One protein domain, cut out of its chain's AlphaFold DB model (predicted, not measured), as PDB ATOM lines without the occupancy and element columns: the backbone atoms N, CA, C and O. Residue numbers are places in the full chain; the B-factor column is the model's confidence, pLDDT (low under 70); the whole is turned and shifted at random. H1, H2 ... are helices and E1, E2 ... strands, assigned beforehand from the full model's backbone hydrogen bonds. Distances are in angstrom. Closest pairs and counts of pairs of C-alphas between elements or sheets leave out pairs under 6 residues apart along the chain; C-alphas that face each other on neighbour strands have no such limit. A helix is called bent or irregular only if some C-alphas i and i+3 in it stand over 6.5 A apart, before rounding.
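AT A GLANCE: This is residues 14 to 57, 77 to 138 and 145 to 161 of the 164 residues of an uncharacterized protein of Bacteroidetes bacterium (UniProt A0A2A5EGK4). One strongly twisted sheet of seven strands is folded back on itself at E2, with E4 and E3 facing the larger leaf of E5, E6, E7 and E10; a small sheet of E1, E8 and E9 lies at the end of the body away from E3 and E4. The short helix H1 packs over E5 on the large sheet and grazes the small one with its first residues. The printed part has 123 residues with one named helix and ten named strands, in the order E1 H1 E2 E3 E4 E5 E6 E7 E8 E9 E10; the large sheet runs E4 E3 E2 E5 E6 E7 E10, all antiparallel, and the small one E1 E8 E9, mixed. The class is mostly strand, though under half of the residues are in named elements. The whole is compact, with a radius of gyration of the C-alphas of 13.7 A and spans of 41 by 31 by 24 A.

HOW THE PARTS SIT: E1, residues 14 to 16, is an edge strand of the small sheet and runs parallel to E8, residues 122 to 125, with N 15 and O 123 2.8 A apart. H1, residues 17 to 23, is on the large sheet at a height over the sheet of 9.0 A, from a local plane fitted to just 6 C-alphas. It lies over E5, residues 88 to 93, and only just not over E6, residues 99 to 106, on which 2 of its 7 C-alphas fall; on the local plane its line stands at 49 degrees to E5, slantwise to the strands. The closest C-alphas of H1 and E5 are those of Leu 21 and Leu 92, 7.4 A apart. H1 only grazes the small sheet, with residues 17 to 19. Every O i to N i+4 pair in H1 is within hydrogen-bond range. E2, residues 26 to 35, bends by 92 degrees at residue 29 and is the hinge of the folded sheet, one sheet bent back into two leaves that face each other. It is antiparallel to E5, with N 28 and O 91 3.1 A apart, and to E3, residues 39 to 44, with N 31 and O 43 2.8 A apart. E2, E3 and E4, residues 50 to 54, form a meander, each strand the antiparallel neighbour of the one before; N 42 and O 51 are 2.9 A apart. Across the leaves, the closest C-alphas of E4 and E6 are those of Asn 54 and Ile 99, 6.3 A apart. E5, E6 and E7, residues 109 to 113, form a second meander, with N 90 and O 103 2.8 A apart and N 104 and O 111 3.0 A apart. E8 is antiparallel to E9, residues 149 to 151, with N 124 and O 150 2.7 A apart. The edge strand E10, residues 154 to 157, is antiparallel to E7, with N 110 and O 156 2.8 A apart.

IN THESE COORDINATES: E1 begins at C-alpha 14 (13.120, 29.289, 32.697), and H1 spans 9.9 A. E2 spans 17.9 A, E3 15.7 A and E4 13.8 A. E5 spans 15.6 A, E6 20.4 A and E7 13.0 A. E8, E9 and E10 follow, and E10 ends at C-alpha 157 (-1.464, 19.312, 43.179).

THE WHOLE: The two C-alphas farthest apart, those of Gly 48 and Asn 145, are 42.4 A from each other. Residues 58 to 76 are cut out, with 17.9 A from C-alpha 57 to C-alpha 77, and residues 139 to 144, with 11.3 A from C-alpha 138 to C-alpha 145. Of the links printed whole, none is long. Residues 126 to 138 hold no named element. The mean pLDDT of the printed part is 83.2; residues 56 to 57, 118 to 120, 128 to 138 and 145 to 147 are under 70.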
ATOM      1  N   HIS A  14      14.528  28.932  32.567       84.75
ATOM      2  CA  HIS A  14      13.120  29.289  32.697       84.75
ATOM      3  C   HIS A  14      12.299  28.184  32.039       84.75
ATOM      4  O   HIS A  14      12.528  27.861  30.873       84.75
ATOM      5  N   ILE A  15      11.398  27.583  32.804       87.88
ATOM      6  CA  ILE A  15      10.589  26.435  32.415       87.88
ATOM      7  C   ILE A  15       9.132  26.879  32.381       87.88
ATOM      8  O   ILE A  15       8.591  27.299  33.398       87.88
ATOM      9  N   ASP A  16       8.505  26.780  31.213       89.50
ATOM     10  CA  ASP A  16       7.050  26.851  31.091       89.50
ATOM     11  C   ASP A  16       6.485  25.481  31.479       89.50
ATOM     12  O   ASP A  16       6.612  24.509  30.732       89.50
ATOM     13  N   PHE A  17       5.944  25.384  32.692       89.31
ATOM     14  CA  PHE A  17       5.558  24.111  33.291       89.31
ATOM     15  C   PHE A  17       4.389  23.457  32.553       89.31
ATOM     16  O   PHE A  17       4.395  22.247  32.331       89.31
ATOM     17  N   ASP A  18       3.417  24.256  32.111       87.12
ATOM     18  CA  ASP A  18       2.278  23.738  31.357       87.12
ATOM     19  C   ASP A  18       2.720  23.197  30.001       87.12
ATOM     20  O   ASP A  18       2.198  22.180  29.536       87.12
ATOM     21  N   ASN A  19       3.705  23.845  29.368       90.44
ATOM     22  CA  ASN A  19       4.266  23.337  28.126       90.44
ATOM     23  C   ASN A  19       5.044  22.030  28.340       90.44
ATOM     24  O   ASN A  19       4.847  21.097  27.566       90.44
ATOM     25  N   GLU A  20       5.851  21.909  29.401       92.00
ATOM     26  CA  GLU A  20       6.527  20.641  29.734       92.00
ATOM     27  C   GLU A  20       5.510  19.518  30.004       92.00
ATOM     28  O   GLU A  20       5.663  18.411  29.491       92.00
ATOM     29  N   LEU A  21       4.421  19.799  30.733       91.56
ATOM     30  CA  LEU A  21       3.342  18.830  30.947       91.56
ATOM     31  C   LEU A  21       2.632  18.435  29.653       91.56
ATOM     32  O   LEU A  21       2.209  17.288  29.510       91.56
ATOM     33  N   LYS A  22       2.454  19.375  28.725       90.38
ATOM     34  CA  LYS A  22       1.789  19.134  27.441       90.38
ATOM     35  C   LYS A  22       2.667  18.334  26.481       90.38
ATOM     36  O   LYS A  22       2.151  17.471  25.775       90.38
ATOM     37  N   GLU A  23       3.961  18.631  26.435       91.12
ATOM     38  CA  GLU A  23       4.928  17.991  25.539       91.12
ATOM     39  C   GLU A  23       5.464  16.661  26.081       91.12
ATOM     40  O   GLU A  23       5.985  15.859  25.305       91.12
ATOM     41  N   ALA A  24       5.320  16.400  27.386       94.06
ATOM     42  CA  ALA A  24       5.686  15.124  27.979       94.06
ATOM     43  C   ALA A  24       4.882  13.976  27.346       94.06
ATOM     44  O   ALA A  24       3.646  13.913  27.440       94.06
ATOM     45  N   GLU A  25       5.612  13.050  26.727       95.25
ATOM     46  CA  GLU A  25       5.068  11.783  26.236       95.25
ATOM     47  C   GLU A  25       4.887  10.804  27.394       95.25
ATOM     48  O   GLU A  25       3.905  10.067  27.427       95.25
ATOM     49  N   VAL A  26       5.799  10.852  28.370       95.69
ATOM     50  CA  VAL A  26       5.754  10.007  29.561       95.69
ATOM     51  C   VAL A  26       5.565  10.870  30.797       95.69
ATOM     52  O   VAL A  26       6.356  11.784  31.037       95.69
ATOM     53  N   ILE A  27       4.546  10.538  31.589       97.12
ATOM     54  CA  ILE A  27       4.309  11.067  32.935       97.12
ATOM     55  C   ILE A  27       4.010   9.872  33.836       97.12
ATOM     56  O   ILE A  27       2.870   9.413  33.898       97.12
ATOM     57  N   LYS A  28       5.029   9.322  34.503       96.88
ATOM     58  CA  LYS A  28       4.879   8.061  35.251       96.88
ATOM     59  C   LYS A  28       5.562   8.088  36.599       96.88
ATOM     60  O   LYS A  28       6.731   8.461  36.698       96.88
ATOM     61  N   LEU A  29       4.850   7.612  37.618       97.50
ATOM     62  CA  LEU A  29       5.433   7.351  38.926       97.50
ATOM     63  C   LEU A  29       6.223   6.039  38.870       97.50
ATOM     64  O   LEU A  29       5.678   4.971  38.572       97.50
ATOM     65  N   CYS A  30       7.525   6.123  39.119       97.19
ATOM     66  CA  CYS A  30       8.455   5.022  38.909       97.19
ATOM     67  C   CYS A  30       9.336   4.781  40.138       97.19
ATOM     68  O   CYS A  30       9.700   5.724  40.833       97.19
ATOM     69  N   HIS A  31       9.739   3.530  40.361       96.62
ATOM     70  CA  HIS A  31      10.827   3.183  41.274       96.62
ATOM     71  C   HIS A  31      12.170   3.252  40.552       96.62
ATOM     72  O   HIS A  31      12.364   2.588  39.530       96.62
ATOM     73  N   VAL A  32      13.114   4.014  41.098       93.25
ATOM     74  CA  VAL A  32      14.469   4.124  40.545       93.25
ATOM     75  C   VAL A  32      15.249   2.845  40.825       93.25
ATOM     76  O   VAL A  32      15.397   2.447  41.978       93.25
ATOM     77  N   ILE A  33      15.789   2.214  39.783       93.94
ATOM     78  CA  ILE A  33      16.554   0.965  39.914       93.94
ATOM     79  C   ILE A  33      18.047   1.218  39.769       93.94
ATOM     80  O   ILE A  33      18.854   0.692  40.534       93.94
ATOM     81  N   SER A  34      18.428   2.018  38.777       88.12
ATOM     82  CA  SER A  34      19.821   2.355  38.521       88.12
ATOM     83  C   SER A  34      19.926   3.595  37.646       88.12
ATOM     84  O   SER A  34      18.973   4.013  36.988       88.12
ATOM     85  N   TYR A  35      21.115   4.175  37.607       85.75
ATOM     86  CA  TYR A  35      21.469   5.188  36.629       85.75
ATOM     87  C   TYR A  35      22.970   5.142  36.355       85.75
ATOM     88  O   TYR A  35      23.760   4.634  37.152       85.75
ATOM     89  N   SER A  36      23.341   5.664  35.197       81.12
ATOM     90  CA  SER A  36      24.704   5.919  34.753       81.12
ATOM     91  C   SER A  36      24.875   7.420  34.499       81.12
ATOM     92  O   SER A  36      23.987   8.220  34.799       81.12
ATOM     93  N   ASP A  37      25.998   7.819  33.906       73.44
ATOM     94  CA  ASP A  37      26.190   9.211  33.494       73.44
ATOM     95  C   ASP A  37      25.235   9.638  32.364       73.44
ATOM     96  O   ASP A  37      25.021  10.833  32.170       73.44
ATOM     97  N   THR A  38      24.656   8.692  31.615       80.31
ATOM     98  CA  THR A  38      23.855   8.987  30.414       80.31
ATOM     99  C   THR A  38      22.432   8.452  30.459       80.31
ATOM    100  O   THR A  38      21.605   8.886  29.659       80.31
ATOM    101  N   THR A  39      22.126   7.527  31.367       88.69
ATOM    102  CA  THR A  39      20.816   6.872  31.415       88.69
ATOM    103  C   THR A  39      20.319   6.650  32.832       88.69
ATOM    104  O   THR A  39      21.104   6.471  33.758       88.69
ATOM    105  N   MET A  40      19.001   6.601  32.986       91.12
ATOM    106  CA  MET A  40      18.318   6.161  34.199       91.12
ATOM    107  C   MET A  40      17.386   5.007  33.847       91.12
ATOM    108  O   MET A  40      16.635   5.099  32.880       91.12
ATOM    109  N   THR A  41      17.426   3.941  34.642       94.56
ATOM    110  CA  THR A  41      16.529   2.787  34.531       94.56
ATOM    111  C   THR A  41      15.582   2.761  35.721       94.56
ATOM    112  O   THR A  41      16.011   2.848  36.877       94.56
ATOM    113  N   VAL A  42      14.293   2.612  35.439       96.69
ATOM    114  CA  VAL A  42      13.231   2.616  36.444       96.69
ATOM    115  C   VAL A  42      12.210   1.515  36.187       96.69
ATOM    116  O   VAL A  42      12.129   0.982  35.081       96.69
ATOM    117  N   ILE A  43      11.405   1.201  37.198       98.06
ATOM    118  CA  ILE A  43      10.218   0.350  37.069       98.06
ATOM    119  C   ILE A  43       8.980   1.217  37.265       98.06
ATOM    120  O   ILE A  43       8.828   1.855  38.307       98.06
ATOM    121  N   HIS A  44       8.083   1.236  36.283       97.44
ATOM    122  CA  HIS A  44       6.791   1.897  36.425       97.44
ATOM    123  C   HIS A  44       5.959   1.182  37.496       97.44
ATOM    124  O   HIS A  44       5.701  -0.015  37.383       97.44
ATOM    125  N   ILE A  45       5.515   1.911  38.525       96.31
ATOM    126  CA  ILE A  45       4.907   1.305  39.720       96.31
ATOM    127  C   ILE A  45       3.622   0.538  39.390       96.31
ATOM    128  O   ILE A  45       3.385  -0.529  39.950       96.31
ATOM    129  N   LYS A  46       2.795   1.052  38.469       94.81
ATOM    130  CA  LYS A  46       1.489   0.444  38.171       94.81
ATOM    131  C   LYS A  46       1.586  -0.774  37.257       94.81
ATOM    132  O   LYS A  46       0.873  -1.744  37.491       94.81
ATOM    133  N   SER A  47       2.414  -0.730  36.208       96.31
ATOM    134  CA  SER A  47       2.502  -1.840  35.242       96.31
ATOM    135  C   SER A  47       3.637  -2.823  35.523       96.31
ATOM    136  O   SER A  47       3.594  -3.943  35.027       96.31
ATOM    137  N   GLY A  48       4.647  -2.431  36.305       96.56
ATOM    138  CA  GLY A  48       5.872  -3.211  36.492       96.56
ATOM    139  C   GLY A  48       6.841  -3.141  35.307       96.56
ATOM    140  O   GLY A  48       7.885  -3.795  35.340       96.56
ATOM    141  N   ASP A  49       6.534  -2.352  34.273       96.81
ATOM    142  CA  ASP A  49       7.393  -2.224  33.097       96.81
ATOM    143  C   ASP A  49       8.718  -1.558  33.454       96.81
ATOM    144  O   ASP A  49       8.760  -0.552  34.166       96.81
ATOM    145  N   THR A  50       9.804  -2.091  32.904       97.44
ATOM    146  CA  THR A  50      11.117  -1.449  32.989       97.44
ATOM    147  C   THR A  50      11.245  -0.401  31.891       97.44
ATOM    148  O   THR A  50      11.052  -0.705  30.713       97.44
ATOM    149  N   LEU A  51      11.590   0.826  32.274       96.44
ATOM    150  CA  LEU A  51      11.765   1.967  31.378       96.44
ATOM    151  C   LEU A  51      13.185   2.515  31.506       96.44
ATOM    152  O   LEU A  51      13.742   2.563  32.606       96.44
ATOM    153  N   THR A  52      13.740   2.976  30.387       95.00
ATOM    154  CA  THR A  52      15.062   3.606  30.342       95.00
ATOM    155  C   THR A  52      14.948   4.989  29.725       95.00
ATOM    156  O   THR A  52      14.433   5.140  28.618       95.00
ATOM    157  N   PHE A  53      15.469   5.987  30.428       93.31
ATOM    158  CA  PHE A  53      15.460   7.379  30.002       93.31
ATOM    159  C   PHE A  53      16.872   7.901  29.778       93.31
ATOM    160  O   PHE A  53      17.822   7.483  30.442       93.31
ATOM    161  N   ASN A  54      16.987   8.850  28.856       88.88
ATOM    162  CA  ASN A  54      18.205   9.588  28.573       88.88
ATOM    163  C   ASN A  54      18.380  10.720  29.592       88.88
ATOM    164  O   ASN A  54      17.507  11.581  29.752       88.88
ATOM    165  N   CYS A  55      19.546  10.757  30.222       78.38
ATOM    166  CA  CYS A  55      19.971  11.838  31.101       78.38
ATOM    167  C   CYS A  55      20.733  12.869  30.259       78.38
ATOM    168  O   CYS A  55      21.806  12.577  29.727       78.38
ATOM    169  N   LYS A  56      20.199  14.088  30.108       66.50
ATOM    170  CA  LYS A  56      20.914  15.177  29.427       66.50
ATOM    171  C   LYS A  56      21.739  15.960  30.443       66.50
ATOM    172  O   LYS A  56      21.289  16.957  30.983       66.50
ATOM    173  N   GLY A  57      22.988  15.560  30.658       55.06
ATOM    174  CA  GLY A  57      23.892  16.351  31.488       55.06
ATOM    175  C   GLY A  57      25.314  15.830  31.454       55.06
ATOM    176  O   GLY A  57      25.553  14.655  31.705       55.06
ATOM    177  N   GLU A  77      15.911  23.753  47.151       73.25
ATOM    178  CA  GLU A  77      17.109  23.619  46.321       73.25
ATOM    179  C   GLU A  77      17.277  22.182  45.803       73.25
ATOM    180  O   GLU A  77      18.236  21.494  46.139       73.25
ATOM    181  N   MET A  78      16.325  21.717  44.988       77.62
ATOM    182  CA  MET A  78      16.309  20.356  44.426       77.62
ATOM    183  C   MET A  78      16.859  20.264  42.995       77.62
ATOM    184  O   MET A  78      16.959  19.181  42.425       77.62
ATOM    185  N   TYR A  79      17.282  21.381  42.415       78.69
ATOM    186  CA  TYR A  79      17.817  21.434  41.060       78.69
ATOM    187  C   TYR A  79      19.105  20.624  40.875       78.69
ATOM    188  O   TYR A  79      19.995  20.619  41.728       78.69
ATOM    189  N   GLY A  80      19.223  19.932  39.741       72.19
ATOM    190  CA  GLY A  80      20.400  19.113  39.422       72.19
ATOM    191  C   GLY A  80      20.557  17.853  40.286       72.19
ATOM    192  O   GLY A  80      21.510  17.088  40.089       72.19
ATOM    193  N   TYR A  81      19.639  17.608  41.228       78.69
ATOM    194  CA  TYR A  81      19.621  16.386  42.019       78.69
ATOM    195  C   TYR A  81      18.990  15.245  41.231       78.69
ATOM    196  O   TYR A  81      18.007  15.403  40.505       78.69
ATOM    197  N   TRP A  82      19.579  14.071  41.423       83.12
ATOM    198  CA  TRP A  82      19.060  12.809  40.928       83.12
ATOM    199  C   TRP A  82      18.504  12.019  42.120       83.12
ATOM    200  O   TRP A  82      19.141  12.018  43.177       83.12
ATOM    201  N   PRO A  83      17.336  11.374  41.975       83.88
ATOM    202  CA  PRO A  83      16.712  10.595  43.037       83.88
ATOM    203  C   PRO A  83      17.573   9.383  43.398       83.88
ATOM    204  O   PRO A  83      18.321   8.854  42.566       83.88
ATOM    205  N   LYS A  84      17.457   8.917  44.641       82.62
ATOM    206  CA  LYS A  84      18.186   7.737  45.110       82.62
ATOM    207  C   LYS A  84      17.643   6.472  44.455       82.62
ATOM    208  O   LYS A  84      16.457   6.349  44.159       82.62
ATOM    209  N   ILE A  85      18.509   5.473  44.311       86.31
ATOM    210  CA  ILE A  85      18.065   4.118  43.973       86.31
ATOM    211  C   ILE A  85      17.101   3.627  45.064       86.31
ATOM    212  O   ILE A  85      17.407   3.712  46.253       86.31
ATOM    213  N   GLY A  86      15.947   3.115  44.644       87.88
ATOM    214  CA  GLY A  86      14.848   2.675  45.499       87.88
ATOM    215  C   GLY A  86      13.764   3.730  45.742       87.88
ATOM    216  O   GLY A  86      12.664   3.354  46.144       87.88
ATOM    217  N   GLU A  87      14.016   5.016  45.473       89.81
ATOM    218  CA  GLU A  87      12.990   6.057  45.626       89.81
ATOM    219  C   GLU A  87      11.906   5.963  44.549       89.81
ATOM    220  O   GLU A  87      12.147   5.535  43.415       89.81
ATOM    221  N   SER A  88      10.700   6.387  44.928       94.62
ATOM    222  CA  SER A  88       9.588   6.628  44.015       94.62
ATOM    223  C   SER A  88       9.635   8.070  43.529       94.62
ATOM    224  O   SER A  88       9.640   8.998  44.335       94.62
ATOM    225  N   VAL A  89       9.653   8.257  42.214       94.62
ATOM    226  CA  VAL A  89       9.736   9.573  41.578       94.62
ATOM    227  C   VAL A  89       8.797   9.627  40.380       94.62
ATOM    228  O   VAL A  89       8.717   8.683  39.589       94.62
ATOM    229  N   LEU A  90       8.062  10.726  40.243       96.94
ATOM    230  CA  LEU A  90       7.318  11.028  39.030       96.94
ATOM    231  C   LEU A  90       8.311  11.510  37.972       96.94
ATOM    232  O   LEU A  90       9.043  12.469  38.207       96.94
ATOM    233  N   ILE A  91       8.336  10.862  36.812       95.81
ATOM    234  CA  ILE A  91       9.206  11.237  35.694       95.81
ATOM    235  C   ILE A  91       8.365  11.864  34.593       95.81
ATOM    236  O   ILE A  91       7.413  11.242  34.119       95.81
ATOM    237  N   LEU A  92       8.765  13.064  34.164       96.31
ATOM    238  CA  LEU A  92       8.304  13.701  32.932       96.31
ATOM    239  C   LEU A  92       9.402  13.578  31.876       96.31
ATOM    240  O   LEU A  92      10.500  14.119  32.053       96.31
ATOM    241  N   ALA A  93       9.106  12.902  30.769       94.88
ATOM    242  CA  ALA A  93      10.039  12.754  29.656       94.88
ATOM    243  C   ALA A  93       9.392  13.082  28.306       94.88
ATOM    244  O   ALA A  93       8.201  12.848  28.089       94.88
ATOM    245  N   ASP A  94      10.204  13.626  27.397       93.62
ATOM    246  CA  ASP A  94       9.793  13.875  26.012       93.62
ATOM    247  C   ASP A  94       9.786  12.590  25.168       93.62
ATOM    248  O   ASP A  94      10.172  11.512  25.621       93.62
ATOM    249  N   SER A  95       9.390  12.727  23.903       92.38
ATOM    250  CA  SER A  95       9.344  11.631  22.928       92.38
ATOM    251  C   SER A  95      10.696  11.019  22.570       92.38
ATOM    252  O   SER A  95      10.781   9.941  21.981       92.38
ATOM    253  N   LEU A  96      11.788  11.680  22.952       91.31
ATOM    254  CA  LEU A  96      13.146  11.158  22.833       91.31
ATOM    255  C   LEU A  96      13.598  10.472  24.130       91.31
ATOM    256  O   LEU A  96      14.793  10.212  24.305       91.31
ATOM    257  N   HIS A  97      12.661  10.198  25.041       90.19
ATOM    258  CA  HIS A  97      12.898   9.667  26.378       90.19
ATOM    259  C   HIS A  97      13.892  10.514  27.185       90.19
ATOM    260  O   HIS A  97      14.573  10.002  28.071       90.19
ATOM    261  N   SER A  98      14.027  11.807  26.879       91.00
ATOM    262  CA  SER A  98      14.864  12.720  27.649       91.00
ATOM    263  C   SER A  98      14.085  13.196  28.863       91.00
ATOM    264  O   SER A  98      13.022  13.799  28.707       91.00
ATOM    265  N   ILE A  99      14.641  13.000  30.059       91.44
ATOM    266  CA  ILE A  99      14.007  13.500  31.283       91.44
ATOM    267  C   ILE A  99      14.008  15.028  31.260       91.44
ATOM    268  O   ILE A  99      15.059  15.653  31.085       91.44
ATOM    269  N   LYS A 100      12.827  15.619  31.427       91.50
ATOM    270  CA  LYS A 100      12.623  17.067  31.500       91.50
ATOM    271  C   LYS A 100      12.554  17.545  32.930       91.50
ATOM    272  O   LYS A 100      13.268  18.478  33.277       91.50
ATOM    273  N   LEU A 101      11.708  16.884  33.717       93.06
ATOM    274  CA  LEU A 101      11.400  17.204  35.101       93.06
ATOM    275  C   LEU A 101      11.225  15.914  35.897       93.06
ATOM    276  O   LEU A 101      10.901  14.855  35.348       93.06
ATOM    277  N   MET A 102      11.412  16.031  37.203       93.25
ATOM    278  CA  MET A 102      11.116  14.986  38.171       93.25
ATOM    279  C   MET A 102      10.261  15.557  39.297       93.25
ATOM    280  O   MET A 102      10.266  16.771  39.510       93.25
ATOM    281  N   ALA A 103       9.529  14.699  40.008       93.88
ATOM    282  CA  ALA A 103       8.792  15.113  41.198       93.88
ATOM    283  C   ALA A 103       8.733  14.046  42.297       93.88
ATOM    284  O   ALA A 103       8.660  12.852  42.009       93.88
ATOM    285  N   LEU A 104       8.728  14.486  43.558       91.94
ATOM    286  CA  LEU A 104       8.507  13.639  44.730       91.94
ATOM    287  C   LEU A 104       7.069  13.802  45.197       91.94
ATOM    288  O   LEU A 104       6.558  14.919  45.245       91.94
ATOM    289  N   GLU A 105       6.429  12.703  45.570       90.88
ATOM    290  CA  GLU A 105       5.102  12.741  46.177       90.88
ATOM    291  C   GLU A 105       5.195  13.241  47.630       90.88
ATOM    292  O   GLU A 105       5.966  12.720  48.436       90.88
ATOM    293  N   MET A 106       4.420  14.273  47.956       84.94
ATOM    294  CA  MET A 106       4.408  14.991  49.230       84.94
ATOM    295  C   MET A 106       2.958  15.175  49.695       84.94
ATOM    296  O   MET A 106       2.381  16.259  49.611       84.94
ATOM    297  N   GLY A 107       2.342  14.102  50.193       86.38
ATOM    298  CA  GLY A 107       0.942  14.142  50.620       86.38
ATOM    299  C   GLY A 107      -0.002  14.314  49.428       86.38
ATOM    300  O   GLY A 107      -0.151  13.390  48.641       86.38
ATOM    301  N   SER A 108      -0.662  15.469  49.307       87.31
ATOM    302  CA  SER A 108      -1.561  15.791  48.184       87.31
ATOM    303  C   SER A 108      -0.862  16.459  46.996       87.31
ATOM    304  O   SER A 108      -1.509  16.745  45.992       87.31
ATOM    305  N   ASP A 109       0.439  16.724  47.105       87.69
ATOM    306  CA  ASP A 109       1.187  17.504  46.126       87.69
ATOM    307  C   ASP A 109       2.383  16.724  45.575       87.69
ATOM    308  O   ASP A 109       2.966  15.874  46.245       87.69
ATOM    309  N   TYR A 110       2.790  17.061  44.359       90.88
ATOM    310  CA  TYR A 110       4.084  16.712  43.802       90.88
ATOM    311  C   TYR A 110       5.055  17.873  43.963       90.88
ATOM    312  O   TYR A 110       4.744  19.009  43.611       90.88
ATOM    313  N   LYS A 111       6.258  17.570  44.437       89.12
ATOM    314  CA  LYS A 111       7.363  18.514  44.544       89.12
ATOM    315  C   LYS A 111       8.274  18.416  43.330       89.12
ATOM    316  O   LYS A 111       9.088  17.496  43.274       89.12
ATOM    317  N   PHE A 112       8.133  19.329  42.372       90.50
ATOM    318  CA  PHE A 112       8.832  19.276  41.084       90.50
ATOM    319  C   PHE A 112      10.215  19.935  41.111       90.50
ATOM    320  O   PHE A 112      10.427  20.943  41.785       90.50
ATOM    321  N   TRP A 113      11.143  19.394  40.319       90.00
ATOM    322  CA  TRP A 113      12.440  20.008  40.040       90.00
ATOM    323  C   TRP A 113      12.972  19.647  38.648       90.00
ATOM    324  O   TRP A 113      12.529  18.685  38.013       90.00
ATOM    325  N   ASP A 114      13.949  20.421  38.177       88.44
ATOM    326  CA  ASP A 114      14.721  20.141  36.969       88.44
ATOM    327  C   ASP A 114      16.017  19.380  37.307       88.44
ATOM    328  O   ASP A 114      16.970  19.969  37.839       88.44
ATOM    329  N   PRO A 115      16.121  18.082  36.966       83.88
ATOM    330  CA  PRO A 115      17.328  17.294  37.224       83.88
ATOM    331  C   PRO A 115      18.503  17.672  36.304       83.88
ATOM    332  O   PRO A 115      19.622  17.198  36.512       83.88
ATOM    333  N   ASN A 116      18.267  18.501  35.280       81.19
ATOM    334  CA  ASN A 116      19.279  18.943  34.320       81.19
ATOM    335  C   ASN A 116      19.777  20.371  34.588       81.19
ATOM    336  O   ASN A 116      20.651  20.858  33.867       81.19
ATOM    337  N   ALA A 117      19.218  21.054  35.588       76.56
ATOM    338  CA  ALA A 117      19.664  22.380  35.976       76.56
ATOM    339  C   ALA A 117      21.053  22.330  36.630       76.56
ATOM    340  O   ALA A 117      21.378  21.416  37.389       76.56
ATOM    341  N   ASP A 118      21.878  23.326  36.310       69.81
ATOM    342  CA  ASP A 118      23.219  23.494  36.877       69.81
ATOM    343  C   ASP A 118      23.153  24.330  38.177       69.81
ATOM    344  O   ASP A 118      22.092  24.474  38.780       69.81
ATOM    345  N   LEU A 119      24.270  24.919  38.611       64.75
ATOM    346  CA  LEU A 119      24.458  25.612  39.897       64.75
ATOM    347  C   LEU A 119      23.378  26.617  40.347       64.75
ATOM    348  O   LEU A 119      23.319  26.894  41.547       64.75
ATOM    349  N   LEU A 120      22.564  27.172  39.443       66.81
ATOM    350  CA  LEU A 120      21.609  28.243  39.755       66.81
ATOM    351  C   LEU A 120      20.122  27.841  39.702       66.81
ATOM    352  O   LEU A 120      19.260  28.689  39.923       66.81
ATOM    353  N   GLY A 121      19.817  26.569  39.433       73.94
ATOM    354  CA  GLY A 121      18.445  26.058  39.382       73.94
ATOM    355  C   GLY A 121      17.547  26.652  38.291       73.94
ATOM    356  O   GLY A 121      17.999  27.300  37.339       73.94
ATOM    357  N   SER A 122      16.253  26.380  38.426       82.69
ATOM    358  CA  SER A 122      15.205  26.616  37.439       82.69
ATOM    359  C   SER A 122      14.021  27.376  38.033       82.69
ATOM    360  O   SER A 122      13.549  27.117  39.139       82.69
ATOM    361  N   TRP A 123      13.503  28.319  37.249       85.25
ATOM    362  CA  TRP A 123      12.241  29.001  37.524       85.25
ATOM    363  C   TRP A 123      11.127  28.384  36.689       85.25
ATOM    364  O   TRP A 123      11.183  28.408  35.462       85.25
ATOM    365  N   PHE A 124      10.099  27.898  37.363       86.44
ATOM    366  CA  PHE A 124       8.860  27.376  36.811       86.44
ATOM    367  C   PHE A 124       7.861  28.513  36.639       86.44
ATOM    368  O   PHE A 124       7.644  29.290  37.568       86.44
ATOM    369  N   HIS A 125       7.254  28.598  35.463       85.69
ATOM    370  CA  HIS A 125       6.180  29.522  35.111       85.69
ATOM    371  C   HIS A 125       4.924  28.687  34.841       85.69
ATOM    372  O   HIS A 125       4.985  27.709  34.098       85.69
ATOM    373  N   PHE A 126       3.806  29.064  35.452       79.81
ATOM    374  CA  PHE A 126       2.523  28.364  35.413       79.81
ATOM    375  C   PHE A 126       1.462  29.267  34.790       79.81
ATOM    376  O   PHE A 126       1.420  30.473  35.045       79.81
ATOM    377  N   SER A 127       0.530  28.715  34.023       71.31
ATOM    378  CA  SER A 127      -0.675  29.451  33.656       71.31
ATOM    379  C   SER A 127      -1.583  29.633  34.875       71.31
ATOM    380  O   SER A 127      -1.627  28.839  35.816       71.31
ATOM    381  N   LYS A 128      -2.378  30.707  34.849       59.50
ATOM    382  CA  LYS A 128      -3.236  31.143  35.967       59.50
ATOM    383  C   LYS A 128      -4.230  30.094  36.493       59.50
ATOM    384  O   LYS A 128      -4.801  30.321  37.559       59.50
ATOM    385  N   LEU A 129      -4.492  29.022  35.743       54.25
ATOM    386  CA  LEU A 129      -5.484  27.987  36.057       54.25
ATOM    387  C   LEU A 129      -4.898  26.801  36.843       54.25
ATOM    388  O   LEU A 129      -5.660  25.985  37.349       54.25
ATOM    389  N   ALA A 130      -3.574  26.744  36.979       54.81
ATOM    390  CA  ALA A 130      -2.813  25.617  37.504       54.81
ATOM    391  C   ALA A 130      -1.802  26.114  38.552       54.81
ATOM    392  O   ALA A 130      -0.590  25.993  38.401       54.81
ATOM    393  N   ARG A 131      -2.290  26.804  39.589       61.22
ATOM    394  CA  ARG A 131      -1.396  27.441  40.565       61.22
ATOM    395  C   ARG A 131      -0.829  26.414  41.547       61.22
ATOM    396  O   ARG A 131      -1.612  25.626  42.074       61.22
ATOM    397  N   PRO A 132       0.477  26.471  41.853       58.75
ATOM    398  CA  PRO A 132       1.057  25.660  42.914       58.75
ATOM    399  C   PRO A 132       0.351  25.929  44.253       58.75
ATOM    400  O   PRO A 132       0.032  27.073  44.591       58.75
ATOM    401  N   THR A 133       0.094  24.862  45.007       55.31
ATOM    402  CA  THR A 133      -0.591  24.852  46.315       55.31
ATOM    403  C   THR A 133       0.216  25.567  47.388       55.31
ATOM    404  O   THR A 133      -0.350  26.209  48.277       55.31
ATOM    405  N   VAL A 134       1.545  25.532  47.271       57.22
ATOM    406  CA  VAL A 134       2.463  26.308  48.102       57.22
ATOM    407  C   VAL A 134       3.448  27.025  47.190       57.22
ATOM    408  O   VAL A 134       4.328  26.416  46.588       57.22
ATOM    409  N   TYR A 135       3.318  28.350  47.119       54.72
ATOM    410  CA  TYR A 135       4.395  29.205  46.638       54.72
ATOM    411  C   TYR A 135       5.572  29.017  47.580       54.72
ATOM    412  O   TYR A 135       5.426  29.263  48.781       54.72
ATOM    413  N   CYS A 136       6.712  28.576  47.058       45.12
ATOM    414  CA  CYS A 136       7.940  28.490  47.829       45.12
ATOM    415  C   CYS A 136       8.212  29.855  48.481       45.12
ATOM    416  O   CYS A 136       8.625  30.813  47.827       45.12
ATOM    417  N   ARG A 137       7.904  29.957  49.781       37.94
ATOM    418  CA  ARG A 137       8.296  31.076  50.630       37.94
ATOM    419  C   ARG A 137       9.804  30.998  50.768       37.94
ATOM    420  O   ARG A 137      10.292  30.224  51.582       37.94
ATOM    421  N   ASP A 138      10.503  31.882  50.080       39.09
ATOM    422  CA  ASP A 138      11.550  32.600  50.780       39.09
ATOM    423  C   ASP A 138      10.913  33.833  51.402       39.09
ATOM    424  O   ASP A 138      10.220  34.607  50.743       39.09
ATOM    425  N   ASN A 145       6.403  39.095  43.430       39.34
ATOM    426  CA  ASN A 145       5.064  38.574  43.731       39.34
ATOM    427  C   ASN A 145       4.303  38.245  42.426       39.34
ATOM    428  O   ASN A 145       3.185  38.717  42.198       39.34
ATOM    429  N   GLN A 146       4.912  37.478  41.521       51.62
ATOM    430  CA  GLN A 146       4.219  36.974  40.342       51.62
ATOM    431  C   GLN A 146       3.582  35.646  40.739       51.62
ATOM    432  O   GLN A 146       4.267  34.643  40.887       51.62
ATOM    433  N   LYS A 147       2.258  35.667  40.942       56.44
ATOM    434  CA  LYS A 147       1.381  34.557  41.384       56.44
ATOM    435  C   LYS A 147       1.447  33.279  40.530       56.44
ATOM    436  O   LYS A 147       0.697  32.340  40.785       56.44
ATOM    437  N   ASP A 148       2.305  33.282  39.528       70.19
ATOM    438  CA  ASP A 148       2.362  32.346  38.428       70.19
ATOM    439  C   ASP A 148       3.805  31.803  38.259       70.19
ATOM    440  O   ASP A 148       4.053  31.068  37.318       70.19
ATOM    441  N   ASN A 149       4.750  32.112  39.168       74.81
ATOM    442  CA  ASN A 149       6.128  31.603  39.111       74.81
ATOM    443  C   ASN A 149       6.544  30.912  40.418       74.81
ATOM    444  O   ASN A 149       6.132  31.322  41.504       74.81
ATOM    445  N   CYS A 150       7.423  29.915  40.323       78.06
ATOM    446  CA  CYS A 150       8.068  29.270  41.465       78.06
ATOM    447  C   CYS A 150       9.503  28.856  41.119       78.06
ATOM    448  O   CYS A 150       9.831  28.689  39.950       78.06
ATOM    449  N   PHE A 151      10.366  28.697  42.116       81.19
ATOM    450  CA  PHE A 151      11.667  28.046  41.930       81.19
ATOM    451  C   PHE A 151      11.518  26.516  42.017       81.19
ATOM    452  O   PHE A 151      10.417  26.038  42.314       81.19
ATOM    453  N   ASP A 152      12.592  25.761  41.766       79.12
ATOM    454  CA  ASP A 152      12.657  24.324  42.071       79.12
ATOM    455  C   ASP A 152      12.090  23.981  43.451       79.12
ATOM    456  O   ASP A 152      12.040  24.804  44.368       79.12
ATOM    457  N   GLY A 153      11.609  22.746  43.582       78.50
ATOM    458  CA  GLY A 153      10.908  22.292  44.773       78.50
ATOM    459  C   GLY A 153       9.480  22.826  44.886       78.50
ATOM    460  O   GLY A 153       8.913  22.801  45.977       78.50
ATOM    461  N   CYS A 154       8.894  23.311  43.788       79.81
ATOM    462  CA  CYS A 154       7.522  23.801  43.768       79.81
ATOM    463  C   CYS A 154       6.521  22.669  44.035       79.81
ATOM    464  O   CYS A 154       6.660  21.572  43.494       79.81
ATOM    465  N   LEU A 155       5.511  22.938  44.871       82.75
ATOM    466  CA  LEU A 155       4.432  21.989  45.147       82.75
ATOM    467  C   LEU A 155       3.278  22.209  44.176       82.75
ATOM    468  O   LEU A 155       2.729  23.309  44.099       82.75
ATOM    469  N   TYR A 156       2.908  21.160  43.456       84.38
ATOM    470  CA  TYR A 156       1.842  21.174  42.469       84.38
ATOM    471  C   TYR A 156       0.839  20.045  42.753       84.38
ATOM    472  O   TYR A 156       1.279  18.911  42.952       84.38
ATOM    473  N   PRO A 157      -0.481  20.306  42.754       86.69
ATOM    474  CA  PRO A 157      -1.464  19.312  43.179       86.69
ATOM    475  C   PRO A 157      -1.438  18.036  42.334       86.69
ATOM    476  O   PRO A 157      -1.436  18.097  41.098       86.69
ATOM    477  N   ILE A 158      -1.451  16.875  42.994       89.81
ATOM    478  CA  ILE A 158      -1.404  15.564  42.327       89.81
ATOM    479  C   ILE A 158      -2.615  15.382  41.408       89.81
ATOM    480  O   ILE A 158      -2.474  14.859  40.305       89.81
ATOM    481  N   GLU A 159      -3.797  15.858  41.807       88.06
ATOM    482  CA  GLU A 159      -5.034  15.723  41.033       88.06
ATOM    483  C   GLU A 159      -5.019  16.466  39.690       88.06
ATOM    484  O   GLU A 159      -5.849  16.192  38.822       88.06
ATOM    485  N   LEU A 160      -4.079  17.400  39.506       87.00
ATOM    486  CA  LEU A 160      -3.891  18.140  38.260       87.00
ATOM    487  C   LEU A 160      -2.861  17.480  37.327       87.00
ATOM    488  O   LEU A 160      -2.639  17.970  36.219       87.00
ATOM    489  N   ILE A 161      -2.242  16.374  37.749       89.94
ATOM    490  CA  ILE A 161      -1.290  15.598  36.954       89.94
ATOM    491  C   ILE A 161      -1.977  14.347  36.410       89.94
ATOM    492  O   ILE A 161      -2.431  13.479  37.151       89.94
TER     493      ILE A 161